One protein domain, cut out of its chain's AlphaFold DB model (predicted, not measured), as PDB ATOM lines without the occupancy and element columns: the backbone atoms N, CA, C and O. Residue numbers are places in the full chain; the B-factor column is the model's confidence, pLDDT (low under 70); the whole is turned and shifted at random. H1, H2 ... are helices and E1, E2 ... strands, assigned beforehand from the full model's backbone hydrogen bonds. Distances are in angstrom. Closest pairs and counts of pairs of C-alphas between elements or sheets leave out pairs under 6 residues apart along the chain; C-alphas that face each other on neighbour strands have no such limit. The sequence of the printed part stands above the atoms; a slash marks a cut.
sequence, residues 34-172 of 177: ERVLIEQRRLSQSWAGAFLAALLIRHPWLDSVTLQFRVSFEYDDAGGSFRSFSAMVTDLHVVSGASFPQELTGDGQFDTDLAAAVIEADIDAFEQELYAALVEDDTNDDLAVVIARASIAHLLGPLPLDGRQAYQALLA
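What this domain is: This is residues 34 to 172 of the 177 residues of an uncharacterized protein of Burkholderia thailandensis (UniProt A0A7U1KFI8). What is the main picture? A twisted three-strand sheet, mostly the long hairpin E1 and E2, makes a V with the long helix H1, and H3 fills the V; H2 packs on E2, and H5 crosses H1 beside E3. What is the make-up? The 139 printed residues hold H1 E1 E2 H2 H3 E3 H4 H5, class mixed; the sheet's order is E2 E1 E3, all antiparallel. How large is it? It is compact, radius of gyration 16.6 A, and flat, 50 by 39 by 20 A.

Where its parts are: Where does it begin? H1, residues 34 to 58, starts at C-alpha 34 (32.124, 11.435, -31.863) and is 35.9 A long. Which are the strands? E1 is residues 62 to 75, 36.8 A; E2 81 to 94, 39.5 A; E3 143 to 148, 16.4 A. Which helices remain? They are H2, 112 to 124, 17.9 A; H3, 127 to 134; H4, 149 to 152; and H5, 163 to 171, ending at C-alpha 171 (11.128, 12.904, -20.399).

How they stand to each other: What does H1 touch? With residues 42 to 53 it touches H5, about perpendicular at 77 degrees, closest C-alphas Gly 49 and Tyr 167, 3.8 A. With residues 41 to 48 it touches H3 at a steep tilt of 63 degrees, closest C-alphas Ser 44 and Ala 133, 5.3 A. How do the strands pair? N 68 and O 88, 2.9 A, join E1 to E2, and N 67 and O 145, 2.8 A, join E1 to E3, within hydrogen-bond range. Where are the other helices? H1, H2 and H3 are on one face of the sheet, two layers, helices over strands; H4 and H5 only graze it, and touch at Ser 151 and Leu 170, closest C-alphas, 5.5 A. E2, H2 H3, E3 is a split strand-helix-strand unit, E1 between its two strands, with a left-handed crossover. Are the helix backbones complete? In H1, H2, H3 and H5 every O i to N i+4 pair is within hydrogen-bond range; H4 is too short for one.

The domain as a whole: Is there a cut, or a long link? The printed part has no cut; E2 to H2, 17 residues, is the long link. What stands free? Residues 34 to 39, of H1, do. Where is confidence low? Residues 138 to 139 are under 70; the mean pLDDT of the printed part is 92.2.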
ATOM      1  N   GLU A  34      33.354  10.654 -32.080       93.44
ATOM      2  CA  GLU A  34      32.124  11.435 -31.863       93.44
ATOM      3  C   GLU A  34      30.854  10.654 -32.234       93.44
ATOM      4  O   GLU A  34      29.852  10.677 -31.520       93.44
ATOM      5  N   ARG A  35      30.888   9.893 -33.338       95.06
ATOM      6  CA  ARG A  35      29.757   9.036 -33.724       95.06
ATOM      7  C   ARG A  35      29.516   7.921 -32.712       95.06
ATOM      8  O   ARG A  35      28.364   7.647 -32.393       95.06
ATOM      9  N   VAL A  36      30.577   7.298 -32.202       95.75
ATOM     10  CA  VAL A  36      30.466   6.267 -31.162       95.75
ATOM     11  C   VAL A  36      29.868   6.852 -29.884       95.75
ATOM     12  O   VAL A  36      28.979   6.224 -29.315       95.75
ATOM     13  N   LEU A  37      30.266   8.059 -29.474       92.75
ATOM     14  CA  LEU A  37      29.681   8.735 -28.311       92.75
ATOM     15  C   LEU A  37      28.182   9.013 -28.490       92.75
ATOM     16  O   LEU A  37      27.395   8.794 -27.570       92.75
ATOM     17  N   ILE A  38      27.759   9.440 -29.684       93.31
ATOM     18  CA  ILE A  38      26.336   9.649 -29.993       93.31
ATOM     19  C   ILE A  38      25.552   8.334 -29.906       93.31
ATOM     20  O   ILE A  38      24.476   8.298 -29.306       93.31
ATOM     21  N   GLU A  39      26.071   7.249 -30.483       94.81
ATOM     22  CA  GLU A  39      25.402   5.943 -30.443       94.81
ATOM     23  C   GLU A  39      25.387   5.340 -29.033       94.81
ATOM     24  O   GLU A  39      24.369   4.794 -28.612       94.81
ATOM     25  N   GLN A  40      26.459   5.512 -28.259       94.88
ATOM     26  CA  GLN A  40      26.494   5.127 -26.850       94.88
ATOM     27  C   GLN A  40      25.432   5.896 -26.054       94.88
ATOM     28  O   GLN A  40      24.652   5.281 -25.331       94.88
ATOM     29  N   ARG A  41      25.329   7.220 -26.237       92.88
ATOM     30  CA  ARG A  41      24.283   8.026 -25.591       92.88
ATOM     31  C   ARG A  41      22.892   7.517 -25.964       92.88
ATOM     32  O   ARG A  41      22.027   7.395 -25.101       92.88
ATOM     33  N   ARG A  42      22.663   7.173 -27.235       94.81
ATOM     34  CA  ARG A  42      21.384   6.601 -27.685       94.81
ATOM     35  C   ARG A  42      21.076   5.265 -27.023       94.81
ATOM     36  O   ARG A  42      19.925   5.058 -26.635       94.81
ATOM     37  N   LEU A  43      22.081   4.405 -26.879       96.81
ATOM     38  CA  LEU A  43      21.964   3.119 -26.200       96.81
ATOM     39  C   LEU A  43      21.611   3.304 -24.720       96.81
ATOM     40  O   LEU A  43      20.641   2.702 -24.267       96.81
ATOM     41  N   SER A  44      22.317   4.182 -24.001       96.44
ATOM     42  CA  SER A  44      22.030   4.486 -22.592       96.44
ATOM     43  C   SER A  44      20.617   5.039 -22.404       96.44
ATOM     44  O   SER A  44      19.885   4.581 -21.531       96.44
ATOM     45  N   GLN A  45      20.181   5.956 -23.273       95.88
ATOM     46  CA  GLN A  45      18.815   6.493 -23.250       95.88
ATOM     47  C   GLN A  45      17.770   5.401 -23.521       95.88
ATOM     48  O   GLN A  45      16.758   5.320 -22.831       95.88
ATOM     49  N   SER A  46      18.017   4.526 -24.500       97.38
ATOM     50  CA  SER A  46      17.122   3.402 -24.788       97.38
ATOM     51  C   SER A  46      17.034   2.426 -23.614       97.38
ATOM     52  O   SER A  46      15.944   1.952 -23.300       97.38
ATOM     53  N   TRP A  47      18.160   2.124 -22.966       97.88
ATOM     54  CA  TRP A  47      18.192   1.274 -21.780       97.88
ATOM     55  C   TRP A  47      17.416   1.911 -20.621       97.88
ATOM     56  O   TRP A  47      16.536   1.257 -20.068       97.88
ATOM     57  N   ALA A  48      17.644   3.195 -20.323       97.69
ATOM     58  CA  ALA A  48      16.954   3.894 -19.240       97.69
ATOM     59  C   ALA A  48      15.438   3.956 -19.472       97.69
ATOM     60  O   ALA A  48      14.655   3.674 -18.568       97.69
ATOM     61  N   GLY A  49      14.995   4.250 -20.699       97.25
ATOM     62  CA  GLY A  49      13.570   4.238 -21.027       97.25
ATOM     63  C   GLY A  49      12.936   2.852 -20.902       97.25
ATOM     64  O   GLY A  49      11.837   2.733 -20.362       97.25
ATOM     65  N   ALA A  50      13.630   1.795 -21.337       97.44
ATOM     66  CA  ALA A  50      13.164   0.420 -21.150       97.44
ATOM     67  C   ALA A  50      13.098   0.035 -19.667       97.44
ATOM     68  O   ALA A  50      12.122  -0.580 -19.242       97.44
ATOM     69  N   PHE A  51      14.103   0.421 -18.879       97.69
ATOM     70  CA  PHE A  51      14.155   0.176 -17.443       97.69
ATOM     71  C   PHE A  51      12.979   0.843 -16.715       97.69
ATOM     72  O   PHE A  51      12.232   0.175 -16.001       97.69
ATOM     73  N   LEU A  52      12.751   2.136 -16.954       97.19
ATOM     74  CA  LEU A  52      11.675   2.897 -16.310       97.19
ATOM     75  C   LEU A  52      10.285   2.410 -16.750       97.19
ATOM     76  O   LEU A  52       9.360   2.334 -15.941       97.19
ATOM     77  N   ALA A  53      10.128   2.012 -18.014       96.94
ATOM     78  CA  ALA A  53       8.902   1.367 -18.468       96.94
ATOM     79  C   ALA A  53       8.695  -0.003 -17.801       96.94
ATOM     80  O   ALA A  53       7.582  -0.317 -17.383       96.94
ATOM     81  N   ALA A  54       9.754  -0.803 -17.654       96.31
ATOM     82  CA  ALA A  54       9.692  -2.088 -16.964       96.31
ATOM     83  C   ALA A  54       9.317  -1.929 -15.483       96.31
ATOM     84  O   ALA A  54       8.543  -2.741 -14.981       96.31
ATOM     85  N   LEU A  55       9.786  -0.870 -14.815       96.00
ATOM     86  CA  LEU A  55       9.379  -0.509 -13.454       96.00
ATOM     87  C   LEU A  55       7.858  -0.282 -13.373       96.00
ATOM     88  O   LEU A  55       7.179  -0.895 -12.553       96.00
ATOM     89  N   LEU A  56       7.297   0.515 -14.289       96.06
ATOM     90  CA  LEU A  56       5.851   0.764 -14.365       96.06
ATOM     91  C   LEU A  56       5.045  -0.488 -14.757       96.06
ATOM     92  O   LEU A  56       3.895  -0.643 -14.348       96.06
ATOM     93  N   ILE A  57       5.610  -1.401 -15.546       94.81
ATOM     94  CA  ILE A  57       4.963  -2.685 -15.864       94.81
ATOM     95  C   ILE A  57       4.949  -3.601 -14.632       94.81
ATOM     96  O   ILE A  57       3.927  -4.223 -14.348       94.81
ATOM     97  N   ARG A  58       6.065  -3.669 -13.898       94.19
ATOM     98  CA  ARG A  58       6.225  -4.492 -12.692       94.19
ATOM     99  C   ARG A  58       5.334  -4.017 -11.546       94.19
ATOM    100  O   ARG A  58       4.789  -4.847 -10.824       94.19
ATOM    101  N   HIS A  59       5.148  -2.705 -11.434       95.62
ATOM    102  CA  HIS A  59       4.351  -2.058 -10.393       95.62
ATOM    103  C   HIS A  59       3.089  -1.433 -10.988       95.62
ATOM    104  O   HIS A  59       3.024  -0.213 -11.136       95.62
ATOM    105  N   PRO A  60       2.057  -2.223 -11.350       94.44
ATOM    106  CA  PRO A  60       0.839  -1.710 -11.988       94.44
ATOM    107  C   PRO A  60       0.062  -0.713 -11.113       94.44
ATOM    108  O   PRO A  60      -0.723   0.076 -11.631       94.44
ATOM    109  N   TRP A  61       0.292  -0.739  -9.798       95.00
ATOM    110  CA  TRP A  61      -0.270   0.191  -8.822       95.00
ATOM    111  C   TRP A  61       0.379   1.582  -8.865       95.00
ATOM    112  O   TRP A  61      -0.226   2.535  -8.380       95.00
ATOM    113  N   LEU A  62       1.578   1.719  -9.442       96.44
ATOM    114  CA  LEU A  62       2.312   2.982  -9.522       96.44
ATOM    115  C   LEU A  62       1.740   3.863 -10.638       96.44
ATOM    116  O   LEU A  62       1.731   3.448 -11.802       96.44
ATOM    117  N   ASP A  63       1.266   5.062 -10.294       97.12
ATOM    118  CA  ASP A  63       0.773   6.059 -11.253       97.12
ATOM    119  C   ASP A  63       1.874   7.047 -11.641       97.12
ATOM    120  O   ASP A  63       2.180   7.203 -12.824       97.12
ATOM    121  N   SER A  64       2.533   7.652 -10.654       97.38
ATOM    122  CA  SER A  64       3.707   8.494 -10.878       97.38
ATOM    123  C   SER A  64       4.644   8.514  -9.677       97.38
ATOM    124  O   SER A  64       4.238   8.201  -8.561       97.38
ATOM    125  N   VAL A  65       5.895   8.896  -9.911       97.31
ATOM    126  CA  VAL A  65       6.928   9.043  -8.883       97.31
ATOM    127  C   VAL A  65       7.992  10.034  -9.335       97.31
ATOM    128  O   VAL A  65       8.299  10.105 -10.527       97.31
ATOM    129  N   THR A  66       8.582  10.767  -8.401       97.25
ATOM    130  CA  THR A  66       9.811  11.528  -8.623       97.25
ATOM    131  C   THR A  66      11.005  10.699  -8.153       97.25
ATOM    132  O   THR A  66      11.068  10.273  -7.005       97.25
ATOM    133  N   LEU A  67      11.968  10.465  -9.043       96.25
ATOM    134  CA  LEU A  67      13.273   9.909  -8.691       96.25
ATOM    135  C   LEU A  67      14.238  11.070  -8.458       96.25
ATOM    136  O   LEU A  67      14.470  11.862  -9.375       96.25
ATOM    137  N   GLN A  68      14.785  11.176  -7.253       95.75
ATOM    138  CA  GLN A  68      15.790  12.171  -6.906       95.75
ATOM    139  C   GLN A  68      17.154  11.495  -6.767       95.75
ATOM    140  O   GLN A  68      17.368  10.677  -5.879       95.75
ATOM    141  N   PHE A  69      18.079  11.877  -7.637       95.06
ATOM    142  CA  PHE A  69      19.465  11.446  -7.618       95.06
ATOM    143  C   PHE A  69      20.317  12.516  -6.944       95.06
ATOM    144  O   PHE A  69      20.194  13.699  -7.272       95.06
ATOM    145  N   ARG A  70      21.204  12.095  -6.044       93.56
ATOM    146  CA  ARG A  70      22.258  12.946  -5.490       93.56
ATOM    147  C   ARG A  70      23.621  12.430  -5.887       93.56
ATOM    148  O   ARG A  70      23.862  11.222  -5.849       93.56
ATOM    149  N   VAL A  71      24.508  13.362  -6.215       92.12
ATOM    150  CA  VAL A  71      25.911  13.074  -6.511       92.12
ATOM    151  C   VAL A  71      26.764  13.700  -5.424       92.12
ATOM    152  O   VAL A  71      26.688  14.897  -5.159       92.12
ATOM    153  N   SER A  72      27.600  12.891  -4.788       90.50
ATOM    154  CA  SER A  72      28.554  13.367  -3.793       90.50
ATOM    155  C   SER A  72      29.951  12.824  -4.077       90.50
ATOM    156  O   SER A  72      30.151  11.937  -4.911       90.50
ATOM    157  N   PHE A  73      30.941  13.405  -3.407       90.06
ATOM    158  CA  PHE A  73      32.297  12.878  -3.380       90.06
ATOM    159  C   PHE A  73      32.566  12.326  -1.991       90.06
ATOM    160  O   PHE A  73      32.424  13.036  -0.993       90.06
ATOM    161  N   GLU A  74      32.974  11.068  -1.945       89.00
ATOM    162  CA  GLU A  74      33.425  10.410  -0.731       89.00
ATOM    163  C   GLU A  74      34.944  10.286  -0.759       89.00
ATOM    164  O   GLU A  74      35.558  10.155  -1.823       89.00
ATOM    165  N   TYR A  75      35.549  10.366   0.422       89.31
ATOM    166  CA  TYR A  75      36.988  10.236   0.603       89.31
ATOM    167  C   TYR A  75      37.285   8.873   1.201       89.31
ATOM    168  O   TYR A  75      36.653   8.478   2.180       89.31
ATOM    169  N   ASP A  76      38.253   8.171   0.623       87.19
ATOM    170  CA  ASP A  76      38.753   6.937   1.209       87.19
ATOM    171  C   ASP A  76      39.873   7.216   2.225       87.19
ATOM    172  O   ASP A  76      40.524   8.267   2.228       87.19
ATOM    173  N   ASP A  77      40.124   6.237   3.094       91.25
ATOM    174  CA  ASP A  77      41.161   6.323   4.128       91.25
ATOM    175  C   ASP A  77      42.595   6.368   3.553       91.25
ATOM    176  O   ASP A  77      43.554   6.628   4.283       91.25
ATOM    177  N   ALA A  78      42.764   6.117   2.249       89.19
ATOM    178  CA  ALA A  78      44.037   6.199   1.538       89.19
ATOM    179  C   ALA A  78      44.283   7.588   0.910       89.19
ATOM    180  O   ALA A  78      45.321   7.798   0.275       89.19
ATOM    181  N   GLY A  79      43.373   8.549   1.117       86.12
ATOM    182  CA  GLY A  79      43.460   9.904   0.572       86.12
ATOM    183  C   GLY A  79      42.984  10.024  -0.879       86.12
ATOM    184  O   GLY A  79      43.237  11.047  -1.516       86.12
ATOM    185  N   GLY A  80      42.324   8.994  -1.406       88.75
ATOM    186  CA  GLY A  80      41.586   9.032  -2.659       88.75
ATOM    187  C   GLY A  80      40.193   9.633  -2.487       88.75
ATOM    188  O   GLY A  80      39.685   9.809  -1.379       88.75
ATOM    189  N   SER A  81      39.568   9.966  -3.614       89.62
ATOM    190  CA  SER A  81      38.166  10.371  -3.662       89.62
ATOM    191  C   SER A  81      37.454   9.637  -4.785       89.62
ATOM    192  O   SER A  81      38.001   9.532  -5.887       89.62
ATOM    193  N   PHE A  82      36.226   9.201  -4.541       87.88
ATOM    194  CA  PHE A  82      35.364   8.615  -5.560       87.88
ATOM    195  C   PHE A  82      34.002   9.304  -5.567       87.88
ATOM    196  O   PHE A  82      33.596   9.942  -4.594       87.88
ATOM    197  N   ARG A  83      33.316   9.219  -6.708       88.69
ATOM    198  CA  ARG A  83      31.943   9.709  -6.835       88.69
ATOM    199  C   ARG A  83      31.001   8.671  -6.248       88.69
ATOM    200  O   ARG A  83      31.087   7.504  -6.619       88.69
ATOM    201  N   SER A  84      30.117   9.128  -5.381       91.44
ATOM    202  CA  SER A  84      29.037   8.347  -4.803       91.44
ATOM    203  C   SER A  84      27.717   8.849  -5.379       91.44
ATOM    204  O   SER A  84      27.530  10.054  -5.592       91.44
ATOM    205  N   PHE A  85      26.836   7.912  -5.699       93.19
ATOM    206  CA  PHE A  85      25.503   8.176  -6.215       93.19
ATOM    207  C   PHE A  85      24.512   7.660  -5.183       93.19
ATOM    208  O   PHE A  85      24.792   6.705  -4.472       93.19
ATOM    209  N   SER A  86      23.383   8.342  -5.059       94.00
ATOM    210  CA  SER A  86      22.243   7.809  -4.320       94.00
ATOM    211  C   SER A  86      20.972   8.183  -5.054       94.00
ATOM    212  O   SER A  86      20.850   9.320  -5.525       94.00
ATOM    213  N   ALA A  87      20.033   7.253  -5.153       95.19
ATOM    214  CA  ALA A  87      18.694   7.515  -5.656       95.19
ATOM    215  C   ALA A  87      17.653   7.339  -4.546       95.19
ATOM    216  O   ALA A  87      17.686   6.372  -3.794       95.19
ATOM    217  N   MET A  88      16.709   8.274  -4.459       96.25
ATOM    218  CA  MET A  88      15.570   8.192  -3.547       96.25
ATOM    219  C   MET A  88      14.260   8.464  -4.277       96.25
ATOM    220  O   MET A  88      14.228   9.140  -5.313       96.25
ATOM    221  N   VAL A  89      13.175   7.955  -3.710       96.88
ATOM    222  CA  VAL A  89      11.820   8.116  -4.227       96.88
ATOM    223  C   VAL A  89      11.092   9.215  -3.464       96.88
ATOM    224  O   VAL A  89      10.978   9.188  -2.242       96.88
ATOM    225  N   THR A  90      10.545  10.180  -4.201       95.88
ATOM    226  CA  THR A  90       9.692  11.248  -3.671       95.88
ATOM    227  C   THR A  90       8.407  11.371  -4.493       95.88
ATOM    228  O   THR A  90       8.304  10.831  -5.594       95.88
ATOM    229  N   ASP A  91       7.389  12.047  -3.950       95.44
ATOM    230  CA  ASP A  91       6.120  12.348  -4.642       95.44
ATOM    231  C   ASP A  91       5.458  11.125  -5.318       95.44
ATOM    232  O   ASP A  91       5.054  11.154  -6.484       95.44
ATOM    233  N   LEU A  92       5.379  10.009  -4.585       96.56
ATOM    234  CA  LEU A  92       4.775   8.769  -5.065       96.56
ATOM    235  C   LEU A  92       3.245   8.885  -5.098       96.56
ATOM    236  O   LEU A  92       2.594   9.174  -4.094       96.56
ATOM    237  N   HIS A  93       2.664   8.578  -6.255       96.69
ATOM    238  CA  HIS A  93       1.226   8.532  -6.476       96.69
ATOM    239  C   HIS A  93       0.799   7.161  -7.000       96.69
ATOM    240  O   HIS A  93       1.454   6.561  -7.857       96.69
ATOM    241  N   VAL A  94      -0.332   6.674  -6.491       96.06
ATOM    242  CA  VAL A  94      -0.895   5.369  -6.849       96.06
ATOM    243  C   VAL A  94      -2.100   5.501  -7.766       96.06
ATOM    244  O   VAL A  94      -2.872   6.458  -7.684       96.06
ATOM    245  N   VAL A  95      -2.300   4.494  -8.612       94.75
ATOM    246  CA  VAL A  95      -3.460   4.416  -9.499       94.75
ATOM    247  C   VAL A  95      -4.729   4.282  -8.654       94.75
ATOM    248  O   VAL A  95      -4.827   3.436  -7.761       94.75
ATOM    249  N   SER A  96      -5.733   5.112  -8.946       90.81
ATOM    250  CA  SER A  96      -7.005   5.095  -8.217       90.81
ATOM    251  C   SER A  96      -7.692   3.730  -8.322       90.81
ATOM    252  O   SER A  96      -7.909   3.215  -9.419       90.81
ATOM    253  N   GLY A  97      -8.033   3.140  -7.173       87.81
ATOM    254  CA  GLY A  97      -8.677   1.826  -7.102       87.81
ATOM    255  C   GLY A  97      -7.759   0.643  -7.429       87.81
ATOM    256  O   GLY A  97      -8.259  -0.465  -7.625       87.81
ATOM    257  N   ALA A  98      -6.440   0.853  -7.497       88.69
ATOM    258  CA  ALA A  98      -5.491  -0.236  -7.678       88.69
ATOM    259  C   ALA A  98      -5.569  -1.253  -6.533       88.69
ATOM    260  O   ALA A  98      -5.822  -0.919  -5.376       88.69
ATOM    261  N   SER A  99      -5.325  -2.516  -6.877       87.00
ATOM    262  CA  SER A  99      -5.034  -3.552  -5.889       87.00
ATOM    263  C   SER A  99      -3.551  -3.499  -5.539       87.00
ATOM    264  O   SER A  99      -2.715  -3.379  -6.437       87.00
ATOM    265  N   PHE A 100      -3.234  -3.610  -4.252       88.38
ATOM    266  CA  PHE A 100      -1.861  -3.564  -3.760       88.38
ATOM    267  C   PHE A 100      -1.387  -4.963  -3.344       88.38
ATOM    268  O   PHE A 100      -2.185  -5.732  -2.796       88.38
ATOM    269  N   PRO A 101      -0.112  -5.310  -3.591       87.25
ATOM    270  CA  PRO A 101       0.529  -6.451  -2.948       87.25
ATOM    271  C   PRO A 101       0.452  -6.336  -1.421       87.25
ATOM    272  O   PRO A 101       0.457  -5.230  -0.876       87.25
ATOM    273  N   GLN A 102       0.395  -7.474  -0.726       85.69
ATOM    274  CA  GLN A 102       0.283  -7.488   0.736       85.69
ATOM    275  C   GLN A 102       1.509  -6.844   1.401       85.69
ATOM    276  O   GLN A 102       1.382  -6.231   2.459       85.69
ATOM    277  N   GLU A 103       2.677  -6.923   0.760       86.00
ATOM    278  CA  GLU A 103       3.918  -6.310   1.235       86.00
ATOM    279  C   GLU A 103       3.861  -4.773   1.255       86.00
ATOM    280  O   GLU A 103       4.641  -4.154   1.969       86.00
ATOM    281  N   LEU A 104       2.931  -4.157   0.512       89.06
ATOM    282  CA  LEU A 104       2.723  -2.701   0.477       89.06
ATOM    283  C   LEU A 104       1.607  -2.235   1.417       89.06
ATOM    284  O   LEU A 104       1.163  -1.088   1.339       89.06
ATOM    285  N   THR A 105       1.098  -3.134   2.263       87.00
ATOM    286  CA  THR A 105       0.028  -2.815   3.206       87.00
ATOM    287  C   THR A 105       0.521  -2.868   4.646       87.00
ATOM    288  O   THR A 105       0.865  -3.934   5.153       87.00
ATOM    289  N   GLY A 106       0.517  -1.713   5.313       77.62
ATOM    290  CA  GLY A 106       0.745  -1.566   6.750       77.62
ATOM    291  C   GLY A 106      -0.593  -1.377   7.459       77.62
ATOM    292  O   GLY A 106      -1.392  -0.531   7.063       77.62
ATOM    293  N   ASP A 107      -0.897  -2.209   8.459       78.44
ATOM    294  CA  ASP A 107      -2.147  -2.138   9.240       78.44
ATOM    295  C   ASP A 107      -3.441  -2.092   8.390       78.44
ATOM    296  O   ASP A 107      -4.455  -1.500   8.765       78.44
ATOM    297  N   GLY A 108      -3.419  -2.747   7.222       77.19
ATOM    298  CA  GLY A 108      -4.555  -2.820   6.297       77.19
ATOM    299  C   GLY A 108      -4.767  -1.575   5.426       77.19
ATOM    300  O   GLY A 108      -5.778  -1.501   4.727       77.19
ATOM    301  N   GLN A 109      -3.837  -0.618   5.442       85.81
ATOM    302  CA  GLN A 109      -3.813   0.542   4.551       85.81
ATOM    303  C   GLN A 109      -2.573   0.506   3.656       85.81
ATOM    304  O   GLN A 109      -1.599  -0.172   3.965       85.81
ATOM    305  N   PHE A 110      -2.625   1.214   2.527       89.44
ATOM    306  CA  PHE A 110      -1.457   1.382   1.666       89.44
ATOM    307  C   PHE A 110      -0.375   2.165   2.413       89.44
ATOM    308  O   PHE A 110      -0.628   3.275   2.883       89.44
ATOM    309  N   ASP A 111       0.813   1.580   2.507       93.25
ATOM    310  CA  ASP A 111       1.968   2.183   3.157       93.25
ATOM    311  C   ASP A 111       2.880   2.799   2.090       93.25
ATOM    312  O   ASP A 111       3.471   2.107   1.258       93.25
ATOM    313  N   THR A 112       2.947   4.131   2.091       92.69
ATOM    314  CA  THR A 112       3.710   4.888   1.091       92.69
ATOM    315  C   THR A 112       5.216   4.750   1.301       92.69
ATOM    316  O   THR A 112       5.948   4.729   0.315       92.69
ATOM    317  N   ASP A 113       5.671   4.589   2.545       93.56
ATOM    318  CA  ASP A 113       7.095   4.456   2.861       93.56
ATOM    319  C   ASP A 113       7.599   3.072   2.431       93.56
ATOM    320  O   ASP A 113       8.656   2.954   1.809       93.56
ATOM    321  N   LEU A 114       6.803   2.019   2.660       93.94
ATOM    322  CA  LEU A 114       7.103   0.683   2.132       93.94
ATOM    323  C   LEU A 114       7.085   0.655   0.600       93.94
ATOM    324  O   LEU A 114       7.949   0.031  -0.016       93.94
ATOM    325  N   ALA A 115       6.131   1.341  -0.031       95.25
ATOM    326  CA  ALA A 115       6.077   1.439  -1.486       95.25
ATOM    327  C   ALA A 115       7.294   2.174  -2.064       95.25
ATOM    328  O   ALA A 115       7.856   1.709  -3.054       95.25
ATOM    329  N   ALA A 116       7.727   3.271  -1.435       96.25
ATOM    330  CA  ALA A 116       8.947   3.976  -1.811       96.25
ATOM    331  C   ALA A 116      10.168   3.053  -1.702       96.25
ATOM    332  O   ALA A 116      10.880   2.896  -2.688       96.25
ATOM    333  N   ALA A 117      10.327   2.343  -0.580       95.56
ATOM    334  CA  ALA A 117      11.435   1.408  -0.370       95.56
ATOM    335  C   ALA A 117      11.475   0.271  -1.409       95.56
ATOM    336  O   ALA A 117      12.551  -0.151  -1.832       95.56
ATOM    337  N   VAL A 118      10.316  -0.224  -1.858       95.38
ATOM    338  CA  VAL A 118      10.243  -1.228  -2.934       95.38
ATOM    339  C   VAL A 118      10.732  -0.665  -4.270       95.38
ATOM    340  O   VAL A 118      11.440  -1.358  -5.000       95.38
ATOM    341  N   ILE A 119      10.376   0.579  -4.598       96.56
ATOM    342  CA  ILE A 119      10.857   1.234  -5.820       96.56
ATOM    343  C   ILE A 119      12.349   1.580  -5.708       96.56
ATOM    344  O   ILE A 119      13.081   1.389  -6.674       96.56
ATOM    345  N   GLU A 120      12.814   2.031  -4.542       96.94
ATOM    346  CA  GLU A 120      14.230   2.305  -4.268       96.94
ATOM    347  C   GLU A 120      15.085   1.042  -4.420       96.94
ATOM    348  O   GLU A 120      16.093   1.060  -5.122       96.94
ATOM    349  N   ALA A 121      14.638  -0.095  -3.882       95.75
ATOM    350  CA  ALA A 121      15.333  -1.373  -4.045       95.75
ATOM    351  C   ALA A 121      15.454  -1.815  -5.516       95.75
ATOM    352  O   ALA A 121      16.424  -2.471  -5.894       95.75
ATOM    353  N   ASP A 122      14.482  -1.458  -6.359       95.12
ATOM    354  CA  ASP A 122      14.521  -1.764  -7.789       95.12
ATOM    355  C   ASP A 122      15.546  -0.915  -8.558       95.12
ATOM    356  O   ASP A 122      16.025  -1.359  -9.607       95.12
ATOM    357  N   ILE A 123      15.863   0.292  -8.074       95.69
ATOM    358  CA  ILE A 123      16.775   1.238  -8.739       95.69
ATOM    359  C   ILE A 123      18.183   1.259  -8.144       95.69
ATOM    360  O   ILE A 123      19.101   1.647  -8.860       95.69
ATOM    361  N   ASP A 124      18.360   0.816  -6.898       94.38
ATOM    362  CA  ASP A 124      19.624   0.831  -6.141       94.38
ATOM    363  C   ASP A 124      20.801   0.263  -6.952       94.38
ATOM    364  O   ASP A 124      21.836   0.898  -7.125       94.38
ATOM    365  N   ALA A 125      20.600  -0.888  -7.601       92.62
ATOM    366  CA  ALA A 125      21.638  -1.539  -8.405       92.62
ATOM    367  C   ALA A 125      22.007  -0.807  -9.714       92.62
ATOM    368  O   ALA A 125      22.918  -1.248 -10.416       92.62
ATOM    369  N   PHE A 126      21.272   0.243 -10.084       95.50
ATOM    370  CA  PHE A 126      21.358   0.912 -11.384       95.50
ATOM    371  C   PHE A 126      21.367   2.442 -11.277       95.50
ATOM    372  O   PHE A 126      21.168   3.136 -12.277       95.50
ATOM    373  N   GLU A 127      21.539   2.991 -10.076       94.31
ATOM    374  CA  GLU A 127      21.418   4.424  -9.812       94.31
ATOM    375  C   GLU A 127      22.434   5.260 -10.599       94.31
ATOM    376  O   GLU A 127      22.081   6.304 -11.154       94.31
ATOM    377  N   GLN A 128      23.668   4.765 -10.735       93.56
ATOM    378  CA  GLN A 128      24.721   5.429 -11.496       93.56
ATOM    379  C   GLN A 128      24.399   5.431 -12.996       93.56
ATOM    380  O   GLN A 128      24.519   6.465 -13.657       93.56
ATOM    381  N   GLU A 129      23.989   4.293 -13.556       94.94
ATOM    382  CA  GLU A 129      23.632   4.162 -14.969       94.94
ATOM    383  C   GLU A 129      22.389   4.983 -15.315       94.94
ATOM    384  O   GLU A 129      22.344   5.616 -16.376       94.94
ATOM    385  N   LEU A 130      21.392   5.009 -14.424       95.38
ATOM    386  CA  LEU A 130      20.209   5.850 -14.565       95.38
ATOM    387  C   LEU A 130      20.593   7.323 -14.537       95.38
ATOM    388  O   LEU A 130      20.247   8.035 -15.478       95.38
ATOM    389  N   TYR A 131      21.345   7.774 -13.532       94.31
ATOM    390  CA  TYR A 131      21.823   9.152 -13.469       94.31
ATOM    391  C   TYR A 131      22.567   9.534 -14.756       94.31
ATOM    392  O   TYR A 131      22.221  10.520 -15.405       94.31
ATOM    393  N   ALA A 132      23.526   8.712 -15.193       92.12
ATOM    394  CA  ALA A 132      24.329   8.977 -16.386       92.12
ATOM    395  C   ALA A 132      23.500   9.029 -17.682       92.12
ATOM    396  O   ALA A 132      23.829   9.779 -18.600       92.12
ATOM    397  N   ALA A 133      22.429   8.239 -17.787       94.12
ATOM    398  CA  ALA A 133      21.530   8.260 -18.941       94.12
ATOM    399  C   ALA A 133      20.518   9.420 -18.907       94.12
ATOM    400  O   ALA A 133      19.937   9.773 -19.942       94.12
ATOM    401  N   LEU A 134      20.258   9.963 -17.718       92.31
ATOM    402  CA  LEU A 134      19.228  10.959 -17.464       92.31
ATOM    403  C   LEU A 134      19.787  12.379 -17.352       92.31
ATOM    404  O   LEU A 134      19.035  13.310 -17.611       92.31
ATOM    405  N   VAL A 135      21.047  12.576 -16.980       90.19
ATOM    406  CA  VAL A 135      21.648  13.911 -16.903       90.19
ATOM    407  C   VAL A 135      21.880  14.487 -18.312       90.19
ATOM    408  O   VAL A 135      22.280  13.766 -19.229       90.19
ATOM    409  N   GLU A 136      21.573  15.771 -18.515       78.62
ATOM    410  CA  GLU A 136      21.741  16.436 -19.822       78.62
ATOM    411  C   GLU A 136      23.190  16.892 -20.050       78.62
ATOM    412  O   GLU A 136      23.717  16.706 -21.150       78.62
ATOM    413  N   ASP A 137      23.839  17.370 -18.984       71.88
ATOM    414  CA  ASP A 137      25.219  17.856 -18.952       71.88
ATOM    415  C   ASP A 137      25.999  17.229 -17.780       71.88
ATOM    416  O   ASP A 137      25.428  16.855 -16.760       71.88
ATOM    417  N   ASP A 138      27.324  17.102 -17.895       68.00
ATOM    418  CA  ASP A 138      28.181  16.518 -16.844       68.00
ATOM    419  C   ASP A 138      28.459  17.527 -15.711       68.00
ATOM    420  O   ASP A 138      29.600  17.907 -15.447       68.00
ATOM    421  N   THR A 139      27.400  18.038 -15.078       68.31
ATOM    422  CA  THR A 139      27.495  19.117 -14.080       68.31
ATOM    423  C   THR A 139      27.738  18.620 -12.656       68.31
ATOM    424  O   THR A 139      28.108  19.406 -11.791       68.31
ATOM    425  N   ASN A 140      27.640  17.306 -12.415       76.75
ATOM    426  CA  ASN A 140      27.636  16.700 -11.073       76.75
ATOM    427  C   ASN A 140      26.527  17.242 -10.151       76.75
ATOM    428  O   ASN A 140      26.656  17.137  -8.934       76.75
ATOM    429  N   ASP A 141      25.466  17.814 -10.718       85.75
ATOM    430  CA  ASP A 141      24.352  18.346  -9.943       85.75
ATOM    431  C   ASP A 141      23.360  17.247  -9.552       85.75
ATOM    432  O   ASP A 141      23.208  16.227 -10.230       85.75
ATOM    433  N   ASP A 142      22.630  17.494  -8.469       90.44
ATOM    434  CA  ASP A 142      21.461  16.699  -8.117       90.44
ATOM    435  C   ASP A 142      20.425  16.741  -9.252       90.44
ATOM    436  O   ASP A 142      20.175  17.780  -9.869       90.44
ATOM    437  N   LEU A 143      19.772  15.607  -9.500       92.06
ATOM    438  CA  LEU A 143      18.822  15.448 -10.596       92.06
ATOM    439  C   LEU A 143      17.483  14.935 -10.069       92.06
ATOM    440  O   LEU A 143      17.426  13.888  -9.434       92.06
ATOM    441  N   ALA A 144      16.392  15.628 -10.388       93.19
ATOM    442  CA  ALA A 144      15.034  15.178 -10.083       93.19
ATOM    443  C   ALA A 144      14.269  14.831 -11.366       93.19
ATOM    444  O   ALA A 144      14.288  15.580 -12.345       93.19
ATOM    445  N   VAL A 145      13.596  13.679 -11.371       93.19
ATOM    446  CA  VAL A 145      12.960  13.117 -12.568       93.19
ATOM    447  C   VAL A 145      11.572  12.604 -12.249       93.19
ATOM    448  O   VAL A 145      11.427  11.597 -11.569       93.19
ATOM    449  N   VAL A 146      10.551  13.249 -12.808       95.62
ATOM    450  CA  VAL A 146       9.175  12.757 -12.701       95.62
ATOM    451  C   VAL A 146       8.936  11.673 -13.747       95.62
ATOM    452  O   VAL A 146       9.115  11.891 -14.945       95.62
ATOM    453  N   ILE A 147       8.494  10.511 -13.286       95.75
ATOM    454  CA  ILE A 147       8.103   9.360 -14.091       95.75
ATOM    455  C   ILE A 147       6.604   9.168 -13.906       95.75
ATOM    456  O   ILE A 147       6.143   8.951 -12.791       95.75
ATOM    457  N   ALA A 148       5.836   9.238 -14.992       96.62
ATOM    458  CA  ALA A 148       4.386   9.083 -14.950       96.62
ATOM    459  C   ALA A 148       3.919   8.003 -15.928       96.62
ATOM    460  O   ALA A 148       4.260   8.020 -17.115       96.62
ATOM    461  N   ARG A 149       3.071   7.090 -15.443       96.19
ATOM    462  CA  ARG A 149       2.426   6.038 -16.236       96.19
ATOM    463  C   ARG A 149       1.677   6.621 -17.427       96.19
ATOM    464  O   ARG A 149       1.758   6.072 -18.524       96.19
ATOM    465  N   ALA A 150       0.981   7.739 -17.221       96.00
ATOM    466  CA  ALA A 150       0.219   8.424 -18.260       96.00
ATOM    467  C   ALA A 150       1.078   8.780 -19.487       96.00
ATOM    468  O   ALA A 150       0.616   8.620 -20.618       96.00
ATOM    469  N   SER A 151       2.342   9.169 -19.283       96.12
ATOM    470  CA  SER A 151       3.259   9.558 -20.363       96.12
ATOM    471  C   SER A 151       3.541   8.415 -21.339       96.12
ATOM    472  O   SER A 151       3.692   8.642 -22.538       96.12
ATOM    473  N   ILE A 152       3.551   7.169 -20.854       95.19
ATOM    474  CA  ILE A 152       3.814   5.977 -21.672       95.19
ATOM    475  C   ILE A 152       2.602   5.059 -21.826       95.19
ATOM    476  O   ILE A 152       2.752   3.941 -22.308       95.19
ATOM    477  N   ALA A 153       1.393   5.504 -21.473       93.88
ATOM    478  CA  ALA A 153       0.197   4.654 -21.488       93.88
ATOM    479  C   ALA A 153      -0.041   3.967 -22.847       93.88
ATOM    480  O   ALA A 153      -0.419   2.799 -22.902       93.88
ATOM    481  N   HIS A 154       0.253   4.667 -23.947       92.12
ATOM    482  CA  HIS A 154       0.151   4.145 -25.312       92.12
ATOM    483  C   HIS A 154       1.189   3.057 -25.653       92.12
ATOM    484  O   HIS A 154       0.978   2.293 -26.593       92.12
ATOM    485  N   LEU A 155       2.288   2.968 -24.897       92.94
ATOM    486  CA  LEU A 155       3.372   1.996 -25.079       92.94
ATOM    487  C   LEU A 155       3.227   0.764 -24.176       92.94
ATOM    488  O   LEU A 155       3.800  -0.275 -24.481       92.94
ATOM    489  N   LEU A 156       2.460   0.845 -23.084       87.19
ATOM    490  CA  LEU A 156       2.363  -0.226 -22.080       87.19
ATOM    491  C   LEU A 156       1.590  -1.479 -22.541       87.19
ATOM    492  O   LEU A 156       1.661  -2.513 -21.883       87.19
ATOM    493  N   GLY A 157       0.838  -1.398 -23.642       79.69
ATOM    494  CA  GLY A 157       0.074  -2.517 -24.211       79.69
ATOM    495  C   GLY A 157       0.865  -3.434 -25.163       79.69
ATOM    496  O   GLY A 157       0.796  -4.654 -25.011       79.69
ATOM    497  N   PRO A 158       1.579  -2.901 -26.173       78.25
ATOM    498  CA  PRO A 158       2.355  -3.718 -27.105       78.25
ATOM    499  C   PRO A 158       3.721  -4.129 -26.529       78.25
ATOM    500  O   PRO A 158       4.540  -3.286 -26.177       78.25
ATOM    501  N   LEU A 159       3.997  -5.439 -26.503       85.62
ATOM    502  CA  LEU A 159       5.330  -5.992 -26.240       85.62
ATOM    503  C   LEU A 159       5.924  -6.616 -27.519       85.62
ATOM    504  O   LEU A 159       5.181  -7.251 -28.273       85.62
ATOM    505  N   PRO A 160       7.247  -6.503 -27.756       90.25
ATOM    506  CA  PRO A 160       8.237  -5.787 -26.941       90.25
ATOM    507  C   PRO A 160       8.084  -4.259 -27.029       90.25
ATOM    508  O   PRO A 160       7.718  -3.728 -28.075       90.25
ATOM    509  N   LEU A 161       8.388  -3.563 -25.929       93.00
ATOM    510  CA  LEU A 161       8.383  -2.101 -25.868       93.00
ATOM    511  C   LEU A 161       9.712  -1.535 -26.394       93.00
ATOM    512  O   LEU A 161      10.786  -2.056 -26.088       93.00
ATOM    513  N   ASP A 162       9.641  -0.439 -27.150       94.88
ATOM    514  CA  ASP A 162      10.814   0.314 -27.598       94.88
ATOM    515  C   ASP A 162      11.286   1.274 -26.492       94.88
ATOM    516  O   ASP A 162      10.652   2.295 -26.204       94.88
ATOM    517  N   GLY A 163      12.424   0.947 -25.875       96.62
ATOM    518  CA  GLY A 163      13.008   1.738 -24.795       96.62
ATOM    519  C   GLY A 163      13.333   3.176 -25.194       96.62
ATOM    520  O   GLY A 163      13.216   4.083 -24.370       96.62
ATOM    521  N   ARG A 164      13.665   3.433 -26.466       96.19
ATOM    522  CA  ARG A 164      13.912   4.794 -26.949       96.19
ATOM    523  C   ARG A 164      12.638   5.628 -26.938       96.19
ATOM    524  O   ARG A 164      12.681   6.787 -26.527       96.19
ATOM    525  N   GLN A 165      11.524   5.041 -27.369       96.31
ATOM    526  CA  GLN A 165      10.221   5.709 -27.359       96.31
ATOM    527  C   GLN A 165       9.750   5.968 -25.929       96.31
ATOM    528  O   GLN A 165       9.294   7.070 -25.635       96.31
ATOM    529  N   ALA A 166       9.936   5.004 -25.018       96.81
ATOM    530  CA  ALA A 166       9.627   5.214 -23.604       96.81
ATOM    531  C   ALA A 166      10.469   6.336 -22.986       96.81
ATOM    532  O   ALA A 166       9.907   7.191 -22.309       96.81
ATOM    533  N   TYR A 167      11.778   6.389 -23.258       96.75
ATOM    534  CA  TYR A 167      12.640   7.474 -22.774       96.75
ATOM    535  C   TYR A 167      12.125   8.844 -23.227       96.75
ATOM    536  O   TYR A 167      11.954   9.754 -22.421       96.75
ATOM    537  N   GLN A 168      11.830   8.982 -24.522       95.25
ATOM    538  CA  GLN A 168      11.330  10.235 -25.089       95.25
ATOM    539  C   GLN A 168       9.986  10.641 -24.489       95.25
ATOM    540  O   GLN A 168       9.791  11.809 -24.173       95.25
ATOM    541  N   ALA A 169       9.072   9.688 -24.315       95.50
ATOM    542  CA  ALA A 169       7.753   9.946 -23.762       95.50
ATOM    543  C   ALA A 169       7.802  10.309 -22.268       95.50
ATOM    544  O   ALA A 169       7.137  11.254 -21.852       95.50
ATOM    545  N   LEU A 170       8.617   9.613 -21.466       94.81
ATOM    546  CA  LEU A 170       8.776   9.895 -20.034       94.81
ATOM    547  C   LEU A 170       9.411  11.261 -19.776       94.81
ATOM    548  O   LEU A 170       9.027  11.938 -18.829       94.81
ATOM    549  N   LEU A 171      10.360  11.677 -20.617       91.00
ATOM    550  CA  LEU A 171      11.128  12.904 -20.399       91.00
ATOM    551  C   LEU A 171      10.652  14.098 -21.238       91.00
ATOM    552  O   LEU A 171      11.256  15.165 -21.164       91.00
ATOM    553  N   ALA A 172       9.555  13.964 -21.991       84.69
ATOM    554  CA  ALA A 172       9.025  15.016 -22.870       84.69
ATOM    555  C   ALA A 172       8.685  16.335 -22.150       84.69
ATOM    556  O   ALA A 172       8.610  17.383 -22.789       84.69
TER     557      ALA A 172